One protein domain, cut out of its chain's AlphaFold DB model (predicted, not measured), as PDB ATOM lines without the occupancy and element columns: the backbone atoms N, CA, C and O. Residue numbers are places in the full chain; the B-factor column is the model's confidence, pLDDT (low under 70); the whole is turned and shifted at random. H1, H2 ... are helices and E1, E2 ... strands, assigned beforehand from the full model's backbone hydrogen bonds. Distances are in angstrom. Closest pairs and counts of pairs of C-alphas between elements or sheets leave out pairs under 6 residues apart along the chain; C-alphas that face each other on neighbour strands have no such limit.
ATOM      1  N   GLU A   3     -14.186  27.685  17.943       91.38
ATOM      2  CA  GLU A   3     -14.068  28.703  19.013       91.38
ATOM      3  C   GLU A   3     -14.998  28.459  20.216       91.38
ATOM      4  O   GLU A   3     -14.845  29.078  21.261       91.38
ATOM      5  N   GLN A   4     -16.003  27.593  20.058       92.44
ATOM      6  CA  GLN A   4     -16.950  27.247  21.123       92.44
ATOM      7  C   GLN A   4     -16.534  25.979  21.877       92.44
ATOM      8  O   GLN A   4     -17.160  25.663  22.883       92.44
ATOM      9  N   GLU A   5     -15.542  25.241  21.364       92.44
ATOM     10  CA  GLU A   5     -15.026  23.987  21.933       92.44
ATOM     11  C   GLU A   5     -16.115  22.939  22.233       92.44
ATOM     12  O   GLU A   5     -16.024  22.131  23.153       92.44
ATOM     13  N   THR A   6     -17.189  22.940  21.444       93.69
ATOM     14  CA  THR A   6     -18.308  22.003  21.601       93.69
ATOM     15  C   THR A   6     -18.089  20.753  20.761       93.69
ATOM     16  O   THR A   6     -17.822  20.904  19.572       93.69
ATOM     17  N   LEU A   7     -18.368  19.569  21.324       93.31
ATOM     18  CA  LEU A   7     -18.315  18.254  20.649       93.31
ATOM     19  C   LEU A   7     -16.905  17.793  20.240       93.31
ATOM     20  O   LEU A   7     -16.764  16.937  19.370       93.31
ATOM     21  N   THR A   8     -15.875  18.338  20.882       94.69
ATOM     22  CA  THR A   8     -14.479  17.979  20.629       94.69
ATOM     23  C   THR A   8     -14.183  16.568  21.131       94.69
ATOM     24  O   THR A   8     -14.605  16.192  22.226       94.69
ATOM     25  N   ASP A   9     -13.445  15.797  20.343       92.38
ATOM     26  CA  ASP A   9     -13.116  14.384  20.581       92.38
ATOM     27  C   ASP A   9     -11.597  14.120  20.577       92.38
ATOM     28  O   ASP A   9     -11.162  12.971  20.676       92.38
ATOM     29  N   CYS A  10     -10.784  15.180  20.489       93.38
ATOM     30  CA  CYS A  10      -9.344  15.133  20.713       93.38
ATOM     31  C   CYS A  10      -8.788  16.447  21.286       93.38
ATOM     32  O   CYS A  10      -9.344  17.528  21.068       93.38
ATOM     33  N   VAL A  11      -7.639  16.343  21.954       94.31
ATOM     34  CA  VAL A  11      -6.847  17.439  22.514       94.31
ATOM     35  C   VAL A  11      -5.474  17.450  21.852       94.31
ATOM     36  O   VAL A  11      -4.769  16.443  21.829       94.31
ATOM     37  N   ILE A  12      -5.083  18.604  21.326       93.94
ATOM     38  CA  ILE A  12      -3.773  18.820  20.713       93.94
ATOM     39  C   ILE A  12      -2.904  19.582  21.704       93.94
ATOM     40  O   ILE A  12      -3.276  20.671  22.136       93.94
ATOM     41  N   LYS A  13      -1.751  19.016  22.048       93.12
ATOM     42  CA  LYS A  13      -0.783  19.573  22.990       93.12
ATOM     43  C   LYS A  13       0.406  20.125  22.213       93.12
ATOM     44  O   LYS A  13       1.057  19.387  21.474       93.12
ATOM     45  N   ILE A  14       0.662  21.422  22.362       91.56
ATOM     46  CA  ILE A  14       1.785  22.139  21.746       91.56
ATOM     47  C   ILE A  14       2.463  22.937  22.852       91.56
ATOM     48  O   ILE A  14       1.821  23.773  23.490       91.56
ATOM     49  N   ASP A  15       3.748  22.686  23.089       85.44
ATOM     50  CA  ASP A  15       4.485  23.252  24.223       85.44
ATOM     51  C   ASP A  15       3.742  23.028  25.562       85.44
ATOM     52  O   ASP A  15       3.506  21.890  25.964       85.44
ATOM     53  N   ASN A  16       3.348  24.110  26.248       87.94
ATOM     54  CA  ASN A  16       2.564  24.092  27.489       87.94
ATOM     55  C   ASN A  16       1.094  24.494  27.266       87.94
ATOM     56  O   ASN A  16       0.428  24.967  28.191       87.94
ATOM     57  N   GLN A  17       0.602  24.391  26.034       93.50
ATOM     58  CA  GLN A  17      -0.736  24.824  25.651       93.50
ATOM     59  C   GLN A  17      -1.525  23.679  25.023       93.50
ATOM     60  O   GLN A  17      -0.972  22.778  24.393       93.50
ATOM     61  N   GLU A  18      -2.844  23.743  25.183       94.44
ATOM     62  CA  GLU A  18      -3.773  22.730  24.694       94.44
ATOM     63  C   GLU A  18      -4.819  23.363  23.771       94.44
ATOM     64  O   GLU A  18      -5.222  24.517  23.957       94.44
ATOM     65  N   ILE A  19      -5.241  22.615  22.752       94.81
ATOM     66  CA  ILE A  19      -6.304  23.003  21.822       94.81
ATOM     67  C   ILE A  19      -7.296  21.850  21.688       94.81
ATOM     68  O   ILE A  19      -6.942  20.773  21.204       94.81
ATOM     69  N   ASN A  20      -8.554  22.097  22.049       95.56
ATOM     70  CA  ASN A  20      -9.645  21.156  21.815       95.56
ATOM     71  C   ASN A  20     -10.046  21.168  20.327       95.56
ATOM     72  O   ASN A  20     -10.253  22.229  19.729       95.56
ATOM     73  N   ALA A  21     -10.143  19.991  19.708       95.62
ATOM     74  CA  ALA A  21     -10.385  19.849  18.272       95.62
ATOM     75  C   ALA A  21     -11.275  18.638  17.939       95.62
ATOM     76  O   ALA A  21     -11.740  17.922  18.824       95.62
ATOM     77  N   HIS A  22     -11.540  18.456  16.642       94.44
ATOM     78  CA  HIS A  22     -12.366  17.381  16.105       94.44
ATOM     79  C   HIS A  22     -11.528  16.511  15.165       94.44
ATOM     80  O   HIS A  22     -11.020  17.008  14.151       94.44
ATOM     81  N   ARG A  23     -11.427  15.214  15.460       92.25
ATOM     82  CA  ARG A  23     -10.654  14.239  14.677       92.25
ATOM     83  C   ARG A  23     -11.105  14.197  13.225       92.25
ATOM     84  O   ARG A  23     -10.272  14.168  12.327       92.25
ATOM     85  N   CYS A  24     -12.414  14.264  12.981       92.75
ATOM     86  CA  CYS A  24     -12.969  14.241  11.627       92.75
ATOM     87  C   CYS A  24     -12.534  15.449  10.778       92.75
ATOM     88  O   CYS A  24     -12.215  15.278   9.605       92.75
ATOM     89  N   ILE A  25     -12.454  16.648  11.367       94.25
ATOM     90  CA  ILE A  25     -12.015  17.865  10.669       94.25
ATOM     91  C   ILE A  25     -10.515  17.802  10.369       94.25
ATOM     92  O   ILE A  25     -10.091  18.148   9.269       94.25
ATOM     93  N   LEU A  26      -9.713  17.323  11.324       91.88
ATOM     94  CA  LEU A  26      -8.280  17.090  11.127       91.88
ATOM     95  C   LEU A  26      -8.024  16.074  10.004       91.88
ATOM     96  O   LEU A  26      -7.258  16.358   9.088       91.88
ATOM     97  N   ALA A  27      -8.705  14.926  10.048       90.81
ATOM     98  CA  ALA A  27      -8.575  13.850   9.068       90.81
ATOM     99  C   ALA A  27      -8.994  14.281   7.659       90.81
ATOM    100  O   ALA A  27      -8.341  13.931   6.681       90.81
ATOM    101  N   GLN A  28     -10.062  15.076   7.547       91.69
ATOM    102  CA  GLN A  28     -10.534  15.591   6.264       91.69
ATOM    103  C   GLN A  28      -9.500  16.498   5.578       91.69
ATOM    104  O   GLN A  28      -9.455  16.549   4.350       91.69
ATOM    105  N   ASN A  29      -8.698  17.230   6.354       89.31
ATOM    106  CA  ASN A  29      -7.798  18.262   5.840       89.31
ATOM    107  C   ASN A  29      -6.314  17.853   5.837       89.31
ATOM    108  O   ASN A  29      -5.474  18.618   5.365       89.31
ATOM    109  N   SER A  30      -5.971  16.677   6.367       86.81
ATOM    110  CA  SER A  30      -4.593  16.191   6.444       86.81
ATOM    111  C   SER A  30      -4.553  14.668   6.417       86.81
ATOM    112  O   SER A  30      -5.042  14.000   7.330       86.81
ATOM    113  N   GLU A  31      -3.888  14.114   5.401       85.25
ATOM    114  CA  GLU A  31      -3.661  12.670   5.309       85.25
ATOM    115  C   GLU A  31      -2.856  12.124   6.493       85.25
ATOM    116  O   GLU A  31      -3.033  10.970   6.875       85.25
ATOM    117  N   VAL A  32      -1.988  12.942   7.096       84.88
ATOM    118  CA  VAL A  32      -1.218  12.551   8.283       84.88
ATOM    119  C   VAL A  32      -2.164  12.278   9.450       84.88
ATOM    120  O   VAL A  32      -2.070  11.222  10.073       84.88
ATOM    121  N   PHE A  33      -3.117  13.180   9.706       87.81
ATOM    122  CA  PHE A  33      -4.120  12.974  10.752       87.81
ATOM    123  C   PHE A  33      -5.094  11.849  10.405       87.81
ATOM    124  O   PHE A  33      -5.455  11.076  11.288       87.81
ATOM    125  N   LEU A  34      -5.476  11.700   9.133       88.19
ATOM    126  CA  LEU A  34      -6.296  10.571   8.693       88.19
ATOM    127  C   LEU A  34      -5.618   9.236   9.031       88.19
ATOM    128  O   LEU A  34      -6.187   8.429   9.761       88.19
ATOM    129  N   ARG A  35      -4.367   9.046   8.591       86.94
ATOM    130  CA  ARG A  35      -3.595   7.823   8.865       86.94
ATOM    131  C   ARG A  35      -3.376   7.610  10.361       86.94
ATOM    132  O   ARG A  35      -3.496   6.481  10.826       86.94
ATOM    133  N   MET A  36      -3.096   8.680  11.109       86.44
ATOM    134  CA  MET A  36      -2.945   8.633  12.568       86.44
ATOM    135  C   MET A  36      -4.205   8.095  13.254       86.44
ATOM    136  O   MET A  36      -4.094   7.343  14.217       86.44
ATOM    137  N   PHE A  37      -5.401   8.455  12.776       86.81
ATOM    138  CA  PHE A  37      -6.660   8.026  13.387       86.81
ATOM    139  C   PHE A  37      -7.209   6.699  12.860       86.81
ATOM    140  O   PHE A  37      -7.997   6.081  13.572       86.81
ATOM    141  N   GLU A  38      -6.827   6.279  11.652       84.38
ATOM    142  CA  GLU A  38      -7.232   4.998  11.054       84.38
ATOM    143  C   GLU A  38      -6.382   3.811  11.529       84.38
ATOM    144  O   GLU A  38      -6.844   2.672  11.478       84.38
ATOM    145  N   GLN A  39      -5.142   4.039  11.974       75.62
ATOM    146  CA  GLN A  39      -4.270   2.954  12.423       75.62
ATOM    147  C   GLN A  39      -4.671   2.420  13.805       75.62
ATOM    148  O   GLN A  39      -4.467   3.065  14.837       75.62
ATOM    149  N   ASP A  40      -5.156   1.176  13.826       59.44
ATOM    150  CA  ASP A  40      -5.348   0.406  15.053       59.44
ATOM    151  C   ASP A  40      -4.006   0.242  15.794       59.44
ATOM    152  O   ASP A  40      -3.094  -0.442  15.328       59.44
ATOM    153  N   GLY A  41      -3.885   0.869  16.971       60.00
ATOM    154  CA  GLY A  41      -2.741   0.702  17.877       60.00
ATOM    155  C   GLY A  41      -1.901   1.953  18.153       60.00
ATOM    156  O   GLY A  41      -1.000   1.872  18.986       60.00
ATOM    157  N   MET A  42      -2.186   3.102  17.525       65.00
ATOM    158  CA  MET A  42      -1.587   4.379  17.938       65.00
ATOM    159  C   MET A  42      -2.284   4.938  19.185       65.00
ATOM    160  O   MET A  42      -3.514   4.958  19.273       65.00
ATOM    161  N   ILE A  43      -1.496   5.397  20.159       63.59
ATOM    162  CA  ILE A  43      -1.998   5.936  21.434       63.59
ATOM    163  C   ILE A  43      -2.829   7.199  21.175       63.59
ATOM    164  O   ILE A  43      -3.851   7.412  21.821       63.59
ATOM    165  N   GLU A  44      -2.444   7.983  20.174       67.06
ATOM    166  CA  GLU A  44      -3.125   9.182  19.693       67.06
ATOM    167  C   GLU A  44      -4.551   8.863  19.209       67.06
ATOM    168  O   GLU A  44      -5.493   9.606  19.492       67.06
ATOM    169  N   ALA A  45      -4.740   7.716  18.544       63.53
ATOM    170  CA  ALA A  45      -6.048   7.252  18.085       63.53
ATOM    171  C   ALA A  45      -6.944   6.747  19.230       63.53
ATOM    172  O   ALA A  45      -8.173   6.816  19.118       63.53
ATOM    173  N   GLN A  46      -6.340   6.246  20.313       67.81
ATOM    174  CA  GLN A  46      -7.037   5.632  21.449       67.81
ATOM    175  C   GLN A  46      -7.363   6.627  22.569       67.81
ATOM    176  O   GLN A  46      -8.466   6.600  23.107       67.81
ATOM    177  N   ASN A  47      -6.429   7.519  22.900       76.94
ATOM    178  CA  ASN A  47      -6.559   8.469  24.006       76.94
ATOM    179  C   ASN A  47      -7.054   9.846  23.551       76.94
ATOM    180  O   ASN A  47      -7.438  10.657  24.388       76.94
ATOM    181  N   GLY A  48      -7.033  10.123  22.241       79.50
ATOM    182  CA  GLY A  48      -7.425  11.419  21.693       79.50
ATOM    183  C   GLY A  48      -6.463  12.551  22.053       79.50
ATOM    184  O   GLY A  48      -6.812  13.708  21.860       79.50
ATOM    185  N   GLU A  49      -5.268  12.253  22.565       89.06
ATOM    186  CA  GLU A  49      -4.232  13.248  22.847       89.06
ATOM    187  C   GLU A  49      -3.161  13.215  21.758       89.06
ATOM    188  O   GLU A  49      -2.592  12.161  21.478       89.06
ATOM    189  N   ILE A  50      -2.877  14.367  21.155       89.88
ATOM    190  CA  ILE A  50      -1.934  14.501  20.041       89.88
ATOM    191  C   ILE A  50      -0.856  15.500  20.446       89.88
ATOM    192  O   ILE A  50      -1.159  16.668  20.674       89.88
ATOM    193  N   ASN A  51       0.397  15.058  20.514       88.69
ATOM    194  CA  ASN A  51       1.521  15.930  20.849       88.69
ATOM    195  C   ASN A  51       2.184  16.455  19.574       88.69
ATOM    196  O   ASN A  51       2.636  15.674  18.740       88.69
ATOM    197  N   ILE A  52       2.274  17.775  19.445       87.88
ATOM    198  CA  ILE A  52       2.933  18.462  18.334       87.88
ATOM    199  C   ILE A  52       4.177  19.160  18.884       87.88
ATOM    200  O   ILE A  52       4.087  19.965  19.808       87.88
ATOM    201  N   VAL A  53       5.341  18.838  18.319       84.62
ATOM    202  CA  VAL A  53       6.656  19.298  18.816       84.62
ATOM    203  C   VAL A  53       7.399  20.201  17.831       84.62
ATOM    204  O   VAL A  53       8.404  20.812  18.179       84.62
ATOM    205  N   ASP A  54       6.920  20.282  16.596       81.38
ATOM    206  CA  ASP A  54       7.553  20.958  15.463       81.38
ATOM    207  C   ASP A  54       6.765  22.191  14.984       81.38
ATOM    208  O   ASP A  54       7.037  22.746  13.919       81.38
ATOM    209  N   SER A  55       5.819  22.674  15.797       82.06
ATOM    210  CA  SER A  55       5.040  23.887  15.535       82.06
ATOM    211  C   SER A  55       4.978  24.798  16.748       82.06
ATOM    212  O   SER A  55       4.977  24.323  17.878       82.06
ATOM    213  N   SER A  56       4.812  26.102  16.509       85.75
ATOM    214  CA  SER A  56       4.340  27.007  17.557       85.75
ATOM    215  C   SER A  56       2.819  26.936  17.667       85.75
ATOM    216  O   SER A  56       2.117  26.736  16.667       85.75
ATOM    217  N   TYR A  57       2.295  27.181  18.869       87.69
ATOM    218  CA  TYR A  57       0.855  27.223  19.118       87.69
ATOM    219  C   TYR A  57       0.114  28.140  18.136       87.69
ATOM    220  O   TYR A  57      -0.943  27.784  17.615       87.69
ATOM    221  N   GLU A  58       0.676  29.308  17.815       85.06
ATOM    222  CA  GLU A  58       0.046  30.272  16.912       85.06
ATOM    223  C   GLU A  58      -0.024  29.780  15.465       85.06
ATOM    224  O   GLU A  58      -1.004  30.071  14.775       85.06
ATOM    225  N   CYS A  59       1.000  29.063  14.989       83.25
ATOM    226  CA  CYS A  59       1.014  28.518  13.630       83.25
ATOM    227  C   CYS A  59      -0.000  27.383  13.506       83.25
ATOM    228  O   CYS A  59      -0.833  27.390  12.595       83.25
ATOM    229  N   PHE A  60       0.007  26.461  14.469       87.50
ATOM    230  CA  PHE A  60      -0.915  25.335  14.478       87.50
ATOM    231  C   PHE A  60      -2.370  25.784  14.659       87.50
ATOM    232  O   PHE A  60      -3.264  25.339  13.937       87.50
ATOM    233  N   ARG A  61      -2.639  26.726  15.573       88.69
ATOM    234  CA  ARG A  61      -3.992  27.266  15.776       88.69
ATOM    235  C   ARG A  61      -4.513  27.970  14.525       88.69
ATOM    236  O   ARG A  61      -5.699  27.864  14.220       88.69
ATOM    237  N   ALA A  62      -3.651  28.664  13.783       85.19
ATOM    238  CA  ALA A  62      -4.027  29.283  12.515       85.19
ATOM    239  C   ALA A  62      -4.389  28.253  11.440       85.19
ATOM    240  O   ALA A  62      -5.388  28.426  10.743       85.19
ATOM    241  N   MET A  63      -3.615  27.169  11.344       87.62
ATOM    242  CA  MET A  63      -3.932  26.034  10.477       87.62
ATOM    243  C   MET A  63      -5.289  25.423  10.849       87.62
ATOM    244  O   MET A  63      -6.124  25.211   9.974       87.62
ATOM    245  N   LEU A  64      -5.554  25.205  12.141       90.94
ATOM    246  CA  LEU A  64      -6.854  24.709  12.593       90.94
ATOM    247  C   LEU A  64      -7.982  25.653  12.191       90.94
ATOM    248  O   LEU A  64      -8.958  25.204  11.602       90.94
ATOM    249  N   LYS A  65      -7.848  26.963  12.432       90.25
ATOM    250  CA  LYS A  65      -8.852  27.940  11.981       90.25
ATOM    251  C   LYS A  65      -9.148  27.802  10.492       90.25
ATOM    252  O   LYS A  65     -10.319  27.845  10.117       90.25
ATOM    253  N   TYR A  66      -8.122  27.590   9.669       89.00
ATOM    254  CA  TYR A  66      -8.306  27.321   8.249       89.00
ATOM    255  C   TYR A  66      -9.084  26.018   8.010       89.00
ATOM    256  O   TYR A  66     -10.051  26.042   7.259       89.00
ATOM    257  N   PHE A  67      -8.770  24.915   8.697       91.50
ATOM    258  CA  PHE A  67      -9.528  23.657   8.562       91.50
ATOM    259  C   PHE A  67     -11.022  23.809   8.888       91.50
ATOM    260  O   PHE A  67     -11.852  23.143   8.275       91.50
ATOM    261  N   TYR A  68     -11.381  24.686   9.833       92.81
ATOM    262  CA  TYR A  68     -12.785  24.920  10.193       92.81
ATOM    263  C   TYR A  68     -13.502  25.959   9.328       92.81
ATOM    264  O   TYR A  68     -14.727  25.904   9.234       92.81
ATOM    265  N   SER A  69     -12.788  26.939   8.771       90.56
ATOM    266  CA  SER A  69     -13.405  28.098   8.103       90.56
ATOM    267  C   SER A  69     -13.125  28.195   6.606       90.56
ATOM    268  O   SER A  69     -13.854  28.885   5.905       90.56
ATOM    269  N   GLY A  70     -12.071  27.539   6.118       86.00
ATOM    270  CA  GLY A  70     -11.518  27.743   4.779       86.00
ATOM    271  C   GLY A  70     -10.817  29.094   4.592       86.00
ATOM    272  O   GLY A  70     -10.378  29.400   3.486       86.00
ATOM    273  N   GLU A  71     -10.696  29.912   5.643       81.44
ATOM    274  CA  GLU A  71     -10.118  31.253   5.573       81.44
ATOM    275  C   GLU A  71      -8.809  31.360   6.360       81.44
ATOM    276  O   GLU A  71      -8.663  30.843   7.470       81.44
ATOM    277  N   VAL A  72      -7.840  32.082   5.791       75.69
ATOM    278  CA  VAL A  72      -6.602  32.441   6.491       75.69
ATOM    279  C   VAL A  72      -6.848  33.675   7.347       75.69
ATOM    280  O   VAL A  72      -7.432  34.668   6.909       75.69
ATOM    281  N   GLU A  73      -6.372  33.631   8.587       72.88
ATOM    282  CA  GLU A  73      -6.495  34.736   9.531       72.88
ATOM    283  C   GLU A  73      -5.687  35.962   9.067       72.88
ATOM    284  O   GLU A  73      -4.460  35.996   9.141       72.88
ATOM    285  N   LYS A  74      -6.411  36.993   8.616       66.25
ATOM    286  CA  LYS A  74      -5.874  38.170   7.905       66.25
ATOM    287  C   LYS A  74      -5.059  39.140   8.771       66.25
ATOM    288  O   LYS A  74      -4.288  39.934   8.242       66.25
ATOM    289  N   ASN A  75      -5.237  39.103  10.091       63.09
ATOM    290  CA  ASN A  75      -4.606  40.040  11.034       63.09
ATOM    291  C   ASN A  75      -3.426  39.438  11.800       63.09
ATOM    292  O   ASN A  75      -2.933  40.042  12.751       63.09
ATOM    293  N   ALA A  76      -3.007  38.235  11.441       59.62
ATOM    294  CA  ALA A  76      -2.009  37.540  12.217       59.62
ATOM    295  C   ALA A  76      -0.584  37.989  11.897       59.62
ATOM    296  O   ALA A  76      -0.245  38.233  10.752       59.62
ATOM    297  N   SER A  77       0.272  38.045  12.909       68.19
ATOM    298  CA  SER A  77       1.726  38.062  12.731       68.19
ATOM    299  C   SER A  77       2.253  36.661  12.381       68.19
ATOM    300  O   SER A  77       1.557  35.664  12.592       68.19
ATOM    301  N   ASN A  78       3.513  36.567  11.951       76.50
ATOM    302  CA  ASN A  78       4.226  35.313  11.663       76.50
ATOM    303  C   ASN A  78       3.770  34.595  10.374       76.50
ATOM    304  O   ASN A  78       3.726  33.363  10.331       76.50
ATOM    305  N   PHE A  79       3.440  35.334   9.314       78.56
ATOM    306  CA  PHE A  79       3.097  34.756   8.009       78.56
ATOM    307  C   PHE A  79       4.203  33.883   7.418       78.56
ATOM    308  O   PHE A  79       3.909  32.831   6.856       78.56
ATOM    309  N   THR A  80       5.463  34.290   7.572       81.38
ATOM    310  CA  THR A  80       6.630  33.507   7.135       81.38
ATOM    311  C   THR A  80       6.625  32.129   7.795       81.38
ATOM    312  O   THR A  80       6.647  31.107   7.114       81.38
ATOM    313  N   LYS A  81       6.477  32.085   9.124       83.38
ATOM    314  CA  LYS A  81       6.402  30.831   9.887       83.38
ATOM    315  C   LYS A  81       5.206  29.979   9.469       83.38
ATOM    316  O   LYS A  81       5.368  28.780   9.286       83.38
ATOM    317  N   ARG A  82       4.032  30.584   9.263       84.06
ATOM    318  CA  ARG A  82       2.816  29.877   8.820       84.06
ATOM    319  C   ARG A  82       2.965  29.269   7.423       84.06
ATOM    320  O   ARG A  82       2.560  28.128   7.221       84.06
ATOM    321  N   TYR A  83       3.561  30.003   6.483       85.44
ATOM    322  CA  TYR A  83       3.839  29.511   5.133       85.44
ATOM    323  C   TYR A  83       4.773  28.294   5.167       85.44
ATOM    324  O   TYR A  83       4.428  27.241   4.634       85.44
ATOM    325  N   PHE A  84       5.912  28.405   5.859       83.19
ATOM    326  CA  PHE A  84       6.868  27.297   5.956       83.19
ATOM    327  C   PHE A  84       6.335  26.123   6.770       83.19
ATOM    328  O   PHE A  84       6.652  24.981   6.460       83.19
ATOM    329  N   TYR A  85       5.495  26.381   7.770       84.00
ATOM    330  CA  TYR A  85       4.791  25.329   8.490       84.00
ATOM    331  C   TYR A  85       3.893  24.525   7.541       84.00
ATOM    332  O   TYR A  85       3.995  23.305   7.471       84.00
ATOM    333  N   ALA A  86       3.071  25.203   6.737       83.62
ATOM    334  CA  ALA A  86       2.222  24.532   5.758       83.62
ATOM    335  C   ALA A  86       3.028  23.744   4.710       83.62
ATOM    336  O   ALA A  86       2.584  22.694   4.256       83.62
ATOM    337  N   GLU A  87       4.210  24.231   4.336       82.25
ATOM    338  CA  GLU A  87       5.114  23.527   3.429       82.25
ATOM    339  C   GLU A  87       5.719  22.262   4.050       82.25
ATOM    340  O   GLU A  87       5.646  21.202   3.436       82.25
ATOM    341  N   ILE A  88       6.268  22.356   5.265       82.62
ATOM    342  CA  ILE A  88       6.899  21.227   5.971       82.62
ATOM    343  C   ILE A  88       5.889  20.112   6.250       82.62
ATOM    344  O   ILE A  88       6.227  18.937   6.148       82.62
ATOM    345  N   HIS A  89       4.650  20.478   6.581       77.69
ATOM    346  CA  HIS A  89       3.589  19.528   6.909       77.69
ATOM    347  C   HIS A  89       2.758  19.083   5.701       77.69
ATOM    348  O   HIS A  89       1.720  18.449   5.887       77.69
ATOM    349  N   GLU A  90       3.194  19.419   4.482       81.25
ATOM    350  CA  GLU A  90       2.536  19.024   3.232       81.25
ATOM    351  C   GLU A  90       1.041  19.382   3.213       81.25
ATOM    352  O   GLU A  90       0.176  18.578   2.871       81.25
ATOM    353  N   LEU A  91       0.725  20.625   3.587       79.00
ATOM    354  CA  LEU A  91      -0.632  21.171   3.624       79.00
ATOM    355  C   LEU A  91      -0.853  22.107   2.423       79.00
ATOM    356  O   LEU A  91      -0.841  23.331   2.589       79.00
ATOM    357  N   PRO A  92      -1.058  21.580   1.199       78.38
ATOM    358  CA  PRO A  92      -1.052  22.375  -0.029       78.38
ATOM    359  C   PRO A  92      -2.128  23.465  -0.043       78.38
ATOM    360  O   PRO A  92      -1.863  24.575  -0.495       78.38
ATOM    361  N   MET A  93      -3.315  23.188   0.507       77.38
ATOM    362  CA  MET A  93      -4.417  24.159   0.569       77.38
ATOM    363  C   MET A  93      -4.099  25.328   1.511       77.38
ATOM    364  O   MET A  93      -4.331  26.485   1.166       77.38
ATOM    365  N   VAL A  94      -3.493  25.041   2.670       81.00
ATOM    366  CA  VAL A  94      -3.052  26.068   3.630       81.00
ATOM    367  C   VAL A  94      -1.892  26.870   3.043       81.00
ATOM    368  O   VAL A  94      -1.882  28.096   3.131       81.00
ATOM    369  N   LYS A  95      -0.931  26.191   2.403       83.19
ATOM    370  CA  LYS A  95       0.207  26.825   1.730       83.19
ATOM    371  C   LYS A  95      -0.272  27.786   0.642       83.19
ATOM    372  O   LYS A  95       0.167  28.935   0.632       83.19
ATOM    373  N   LYS A  96      -1.204  27.350  -0.213       79.31
ATOM    374  CA  LYS A  96      -1.809  28.187  -1.256       79.31
ATOM    375  C   LYS A  96      -2.528  29.393  -0.658       79.31
ATOM    376  O   LYS A  96      -2.226  30.517  -1.024       79.31
ATOM    377  N   ALA A  97      -3.386  29.188   0.337       79.00
ATOM    378  CA  ALA A  97      -4.120  30.294   0.943       79.00
ATOM    379  C   ALA A  97      -3.195  31.315   1.649       79.00
ATOM    380  O   ALA A  97      -3.475  32.517   1.650       79.00
ATOM    381  N   CYS A  98      -2.073  30.862   2.225       81.94
ATOM    382  CA  CYS A  98      -1.017  31.745   2.730       81.94
ATOM    383  C   CYS A  98      -0.382  32.571   1.602       81.94
ATOM    384  O   CYS A  98      -0.198  33.777   1.778       81.94
ATOM    385  N   LEU A  99      -0.065  31.948   0.461       77.44
ATOM    386  CA  LEU A  99       0.472  32.642  -0.712       77.44
ATOM    387  C   LEU A  99      -0.522  33.662  -1.267       77.44
ATOM    388  O   LEU A  99      -0.152  34.821  -1.404       77.44
ATOM    389  N   ASP A 100      -1.784  33.287  -1.474       77.75
ATOM    390  CA  ASP A 100      -2.835  34.184  -1.971       77.75
ATOM    391  C   ASP A 100      -2.948  35.445  -1.102       77.75
ATOM    392  O   ASP A 100      -2.992  36.580  -1.594       77.75
ATOM    393  N   PHE A 101      -2.936  35.262   0.224       79.12
ATOM    394  CA  PHE A 101      -2.982  36.368   1.172       79.12
ATOM    395  C   PHE A 101      -1.744  37.268   1.074       79.12
ATOM    396  O   PHE A 101      -1.863  38.499   1.064       79.12
ATOM    397  N   LEU A 102      -0.556  36.668   1.030       77.75
ATOM    398  CA  LEU A 102       0.706  37.395   0.946       77.75
ATOM    399  C   LEU A 102       0.834  38.152  -0.378       77.75
ATOM    400  O   LEU A 102       1.232  39.315  -0.362       77.75
ATOM    401  N   SER A 103       0.419  37.554  -1.491       73.06
ATOM    402  CA  SER A 103       0.387  38.176  -2.817       73.06
ATOM    403  C   SER A 103      -0.555  39.380  -2.849       73.06
ATOM    404  O   SER A 103      -0.166  40.461  -3.309       73.06
ATOM    405  N   ALA A 104      -1.748  39.259  -2.256       72.62
ATOM    406  CA  ALA A 104      -2.691  40.371  -2.116       72.62
ATOM    407  C   ALA A 104      -2.159  41.510  -1.221       72.62
ATOM    408  O   ALA A 104      -2.527  42.672  -1.400       72.62
ATOM    409  N   ASN A 105      -1.267  41.202  -0.273       72.25
ATOM    410  CA  ASN A 105      -0.707  42.158   0.690       72.25
ATOM    411  C   ASN A 105       0.793  42.437   0.478       72.25
ATOM    412  O   ASN A 105       1.451  42.982   1.372       72.25
ATOM    413  N   ARG A 106       1.333  42.121  -0.709       72.38
ATOM    414  CA  ARG A 106       2.781  42.038  -0.970       72.38
ATOM    415  C   ARG A 106       3.566  43.267  -0.524       72.38
ATOM    416  O   ARG A 106       4.570  43.144   0.164       72.38
ATOM    417  N   LYS A 107       3.071  44.473  -0.831       69.19
ATOM    418  CA  LYS A 107       3.747  45.740  -0.494       69.19
ATOM    419  C   LYS A 107       3.903  45.914   1.018       69.19
ATOM    420  O   LYS A 107       4.965  46.301   1.492       69.19
ATOM    421  N   LYS A 108       2.844  45.610   1.777       74.81
ATOM    422  CA  LYS A 108       2.837  45.725   3.241       74.81
ATOM    423  C   LYS A 108       3.698  44.640   3.885       74.81
ATOM    424  O   LYS A 108       4.389  44.923   4.856       74.81
ATOM    425  N   PHE A 109       3.657  43.424   3.343       79.12
ATOM    426  CA  PHE A 109       4.461  42.306   3.824       79.12
ATOM    427  C   PHE A 109       5.961  42.534   3.599       79.12
ATOM    428  O   PHE A 109       6.728  42.461   4.554       79.12
ATOM    429  N   LEU A 110       6.374  42.897   2.381       75.44
ATOM    430  CA  LEU A 110       7.784  43.129   2.045       75.44
ATOM    431  C   LEU A 110       8.390  44.333   2.783       75.44
ATOM    432  O   LEU A 110       9.598  44.384   2.972       75.44
ATOM    433  N   ALA A 111       7.567  45.286   3.227       78.62
ATOM    434  CA  ALA A 111       7.993  46.403   4.075       78.62
ATOM    435  C   ALA A 111       7.909  46.099   5.586       78.62
ATOM    436  O   ALA A 111       8.177  46.973   6.411       78.62
ATOM    437  N   SER A 112       7.464  44.899   5.973       80.62
ATOM    438  CA  SER A 112       7.248  44.554   7.376       80.62
ATOM    439  C   SER A 112       8.556  44.205   8.086       80.62
ATOM    440  O   SER A 112       9.463  43.604   7.512       80.62
ATOM    441  N   LYS A 113       8.614  44.511   9.387       86.06
ATOM    442  CA  LYS A 113       9.724  44.096  10.255       86.06
ATOM    443  C   LYS A 113       9.895  42.570  10.275       86.06
ATOM    444  O   LYS A 113      11.019  42.093  10.293       86.06
ATOM    445  N   GLU A 114       8.785  41.831  10.206       85.44
ATOM    446  CA  GLU A 114       8.798  40.367  10.118       85.44
ATOM    447  C   GLU A 114       9.589  39.881   8.895       85.44
ATOM    448  O   GLU A 114      10.422  38.987   9.021       85.44
ATOM    449  N   TRP A 115       9.361  40.480   7.723       83.88
ATOM    450  CA  TRP A 115      10.078  40.118   6.501       83.88
ATOM    451  C   TRP A 115      11.562  40.489   6.560       83.88
ATOM    452  O   TRP A 115      12.412  39.691   6.167       83.88
ATOM    453  N   GLU A 116      11.879  41.679   7.079       81.06
ATOM    454  CA  GLU A 116      13.263  42.136   7.250       81.06
ATOM    455  C   GLU A 116      14.078  41.212   8.166       81.06
ATOM    456  O   GLU A 116      15.218  40.880   7.846       81.06
ATOM    457  N   GLU A 117      13.494  40.764   9.278       85.94
ATOM    458  CA  GLU A 117      14.135  39.815  10.196       85.94
ATOM    459  C   GLU A 117      14.239  38.425   9.556       85.94
ATOM    460  O   GLU A 117      15.315  37.825   9.520       85.94
ATOM    461  N   PHE A 118      13.152  37.932   8.955       83.38
ATOM    462  CA  PHE A 118      13.126  36.611   8.334       83.38
ATOM    463  C   PHE A 118      14.165  36.464   7.216       83.38
ATOM    464  O   PHE A 118      14.889  35.464   7.183       83.38
ATOM    465  N   LYS A 119      14.267  37.451   6.314       78.31
ATOM    466  CA  LYS A 119      15.209  37.407   5.186       78.31
ATOM    467  C   LYS A 119      16.670  37.463   5.638       78.31
ATOM    468  O   LYS A 119      17.526  36.894   4.963       78.31
ATOM    469  N   ALA A 120      16.954  38.148   6.750       75.88
ATOM    470  CA  ALA A 120      18.302  38.253   7.298       75.88
ATOM    471  C   ALA A 120      18.786  36.891   7.812       75.88
ATOM    472  O   ALA A 120      19.917  36.492   7.530       75.88
ATOM    473  N   ASP A 121      17.896  36.152   8.474       80.44
ATOM    474  CA  ASP A 121      18.220  34.870   9.100       80.44
ATOM    475  C   ASP A 121      18.066  33.669   8.147       80.44
ATOM    476  O   ASP A 121      18.677  32.623   8.358       80.44
ATOM    477  N   ASN A 122      17.256  33.789   7.087       75.25
ATOM    478  CA  ASN A 122      16.825  32.653   6.265       75.25
ATOM    479  C   ASN A 122      16.921  32.923   4.754       75.25
ATOM    480  O   ASN A 122      15.959  32.689   4.026       75.25
ATOM    481  N   LYS A 123      18.074  33.387   4.262       64.75
ATOM    482  CA  LYS A 123      18.259  33.829   2.863       64.75
ATOM    483  C   LYS A 123      17.711  32.859   1.800       64.75
ATOM    484  O   LYS A 123      16.957  33.275   0.932       64.75
ATOM    485  N   GLU A 124      18.032  31.566   1.888       66.50
ATOM    486  CA  GLU A 124      17.565  30.565   0.912       66.50
ATOM    487  C   GLU A 124      16.044  30.362   0.955       66.50
ATOM    488  O   GLU A 124      15.390  30.297  -0.085       66.50
ATOM    489  N   LYS A 125      15.459  30.309   2.155       70.38
ATOM    490  CA  LYS A 125      14.006  30.196   2.320       70.38
ATOM    491  C   LYS A 125      13.299  31.479   1.886       70.38
ATOM    492  O   LYS A 125      12.242  31.417   1.277       70.38
ATOM    493  N   ALA A 126      13.885  32.645   2.150       70.25
ATOM    494  CA  ALA A 126      13.367  33.918   1.670       70.25
ATOM    495  C   ALA A 126      13.324  33.953   0.137       70.25
ATOM    496  O   ALA A 126      12.288  34.308  -0.420       70.25
ATOM    497  N   ASP A 127      14.380  33.485  -0.535       57.91
ATOM    498  CA  ASP A 127      14.386  33.334  -1.993       57.91
ATOM    499  C   ASP A 127      13.277  32.369  -2.459       57.91
ATOM    500  O   ASP A 127      12.527  32.695  -3.376       57.91
ATOM    501  N   GLN A 128      13.109  31.212  -1.804       64.50
ATOM    502  CA  GLN A 128      12.040  30.247  -2.120       64.50
ATOM    503  C   GLN A 128      10.632  30.826  -1.929       64.50
ATOM    504  O   GLN A 128       9.743  30.565  -2.736       64.50
ATOM    505  N   MET A 129      10.421  31.617  -0.879       70.62
ATOM    506  CA  MET A 129       9.142  32.267  -0.608       70.62
ATOM    507  C   MET A 129       8.860  33.379  -1.617       70.62
ATOM    508  O   MET A 129       7.740  33.473  -2.100       70.62
ATOM    509  N   LEU A 130       9.863  34.188  -1.977       64.12
ATOM    510  CA  LEU A 130       9.729  35.187  -3.043       64.12
ATOM    511  C   LEU A 130       9.378  34.527  -4.374       64.12
ATOM    512  O   LEU A 130       8.464  34.980  -5.049       64.12
ATOM    513  N   ILE A 131      10.056  33.428  -4.709       57.94
ATOM    514  CA  ILE A 131       9.727  32.578  -5.855       57.94
ATOM    515  C   ILE A 131       8.258  32.152  -5.758       57.94
ATOM    516  O   ILE A 131       7.484  32.454  -6.655       57.94
ATOM    517  N   ALA A 132       7.826  31.533  -4.662       64.06
ATOM    518  CA  ALA A 132       6.449  31.060  -4.514       64.06
ATOM    519  C   ALA A 132       5.388  32.179  -4.542       64.06
ATOM    520  O   ALA A 132       4.284  31.955  -5.019       64.06
ATOM    521  N   LEU A 133       5.707  33.391  -4.076       61.69
ATOM    522  CA  LEU A 133       4.827  34.562  -4.197       61.69
ATOM    523  C   LEU A 133       4.709  35.077  -5.631       61.69
ATOM    524  O   LEU A 133       3.745  35.765  -5.960       61.69
ATOM    525  N   VAL A 134       5.704  34.768  -6.459       53.50
ATOM    526  CA  VAL A 134       5.732  35.096  -7.884       53.50
ATOM    527  C   VAL A 134       5.097  33.982  -8.730       53.50
ATOM    528  O   VAL A 134       4.569  34.293  -9.788       53.50
ATOM    529  N   TYR A 135       5.106  32.717  -8.286       50.56
ATOM    530  CA  TYR A 135       4.496  31.583  -8.999       50.56
ATOM    531  C   TYR A 135       3.264  31.034  -8.268       50.56
ATOM    532  O   TYR A 135       3.405  30.232  -7.343       50.56
TER     533      TYR A 135
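AT A GLANCE: This is residues 3 to 135 of the 291 residues of the protein "BTB domain-containing protein" of Meloidogyne hapla (UniProt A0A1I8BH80). An elongated body has a small three-stranded sheet at one end and a group of helices, H5 to H9, at the other, with H4 in the middle, over one face of the sheet and packed crosswise on H5. At the sheet's end the helical hairpin H1 and H2 adds to the body, H1 packing on residues 64 to 68 of H4, while in the other half the hairpin H5 and H6 is joined by H8 and H9, which make a corner at the far end. The printed part has 133 residues with nine named helices and three named strands, in the order E1 E2 H1 H2 H3 E3 H4 H5 H6 H7 H8 H9. The mixed sheet runs E2 E1 E3, and the class is mostly helix. The whole is compact, with a radius of gyration of the C-alphas of 15.9 A, and spans 46 by 29 by 29 A.

HOW THE PARTS SIT: The inner strand E1, residues 10 to 14, is antiparallel to E2, residues 17 to 21, and the two form a hairpin; N 12 and O 19 are 2.9 A apart, within hydrogen-bond range. On its other side E1 is parallel to E3, residues 49 to 52, with N 13 and O 50 at 2.8 A, also within range. H4, residues 57 to 69, is on one face of the sheet, making two layers, a helix over a sheet, at a height over the sheet of 10.1 A. It runs along the strands, at 6 degrees to E1 on the local plane, over E1 and only just over E2, on which 3 of its C-alphas fall. H3, residues 43 to 47, stands at the sheet's level, with a height over the sheet of 1.5 A. H1, residues 23 to 29, and H2, residues 31 to 38, form a helical hairpin at a shallow tilt of 30 degrees; their closest C-alphas, of Ala 27 and Leu 34, are 4.0 A apart. H2 and H3 touch only at the corner, the closest C-alphas being Phe 37 and Ala 45 at 4.8 A. H1 touches residues 64 to 68 of H4, about perpendicular at 82 degrees, with the C-alphas of Asn 29 and Phe 67 closest at 6.3 A. Residues 59 to 63 of H4 touch H5, residues 79 to 88, about perpendicular at 77 degrees, with the C-alphas of Cys 59 and Arg 82 closest at 5.3 A. H5 and H6, residues 92 to 104, form a helical hairpin at a shallow tilt of 26 degrees, with the C-alphas of Ala 86 and Lys 95 closest at 5.1 A. H5 only just touches H8, residues 113 to 121, with 3 pairs of C-alphas within 8 A, the closest being Thr 80 and Phe 118 at 7.3 A. H9, residues 123 to 134, touches H6 about perpendicular at 80 degrees, through Ser 103 and Leu 133, whose C-alphas are closest at 5.9 A. H8 and H9 touch only at the corner, and only just, with 3 pairs of C-alphas within 8 A; those of Lys 119 and Ala 126 are closest at 5.3 A. H7, residues 106 to 110, is close to H8 but not clearly touching, with the C-alphas of Phe 109 and Trp 115 closest at 6.6 A. In each named helix every O i to N i+4 pair is within hydrogen-bond range.

IN THESE COORDINATES: E1 begins at C-alpha 10, (-9.344, 15.133, 20.713), and measures 13.2 A; E2 measures 13.1 A and E3 9.9 A. H4 begins at C-alpha 57, (0.855, 27.223, 19.118), and is 18.0 A long. H6 is 18.2 A, H5 14.2 A and H8 12.6 A long. H9, 16.6 A long, ends at C-alpha 134, (5.732, 35.096, -7.884).

THE WHOLE: The C-alphas of Asp 40 and Ala 111 are the two farthest apart, at 49.1 A. The printed part has no cut, and no link is long; the link from H4 to H5, 9 residues, is short, and the others are tight. The mean pLDDT of the printed part is 80.9, with 22 residues under 70, among them 40 to 46, 74 to 77 and 130 to 135.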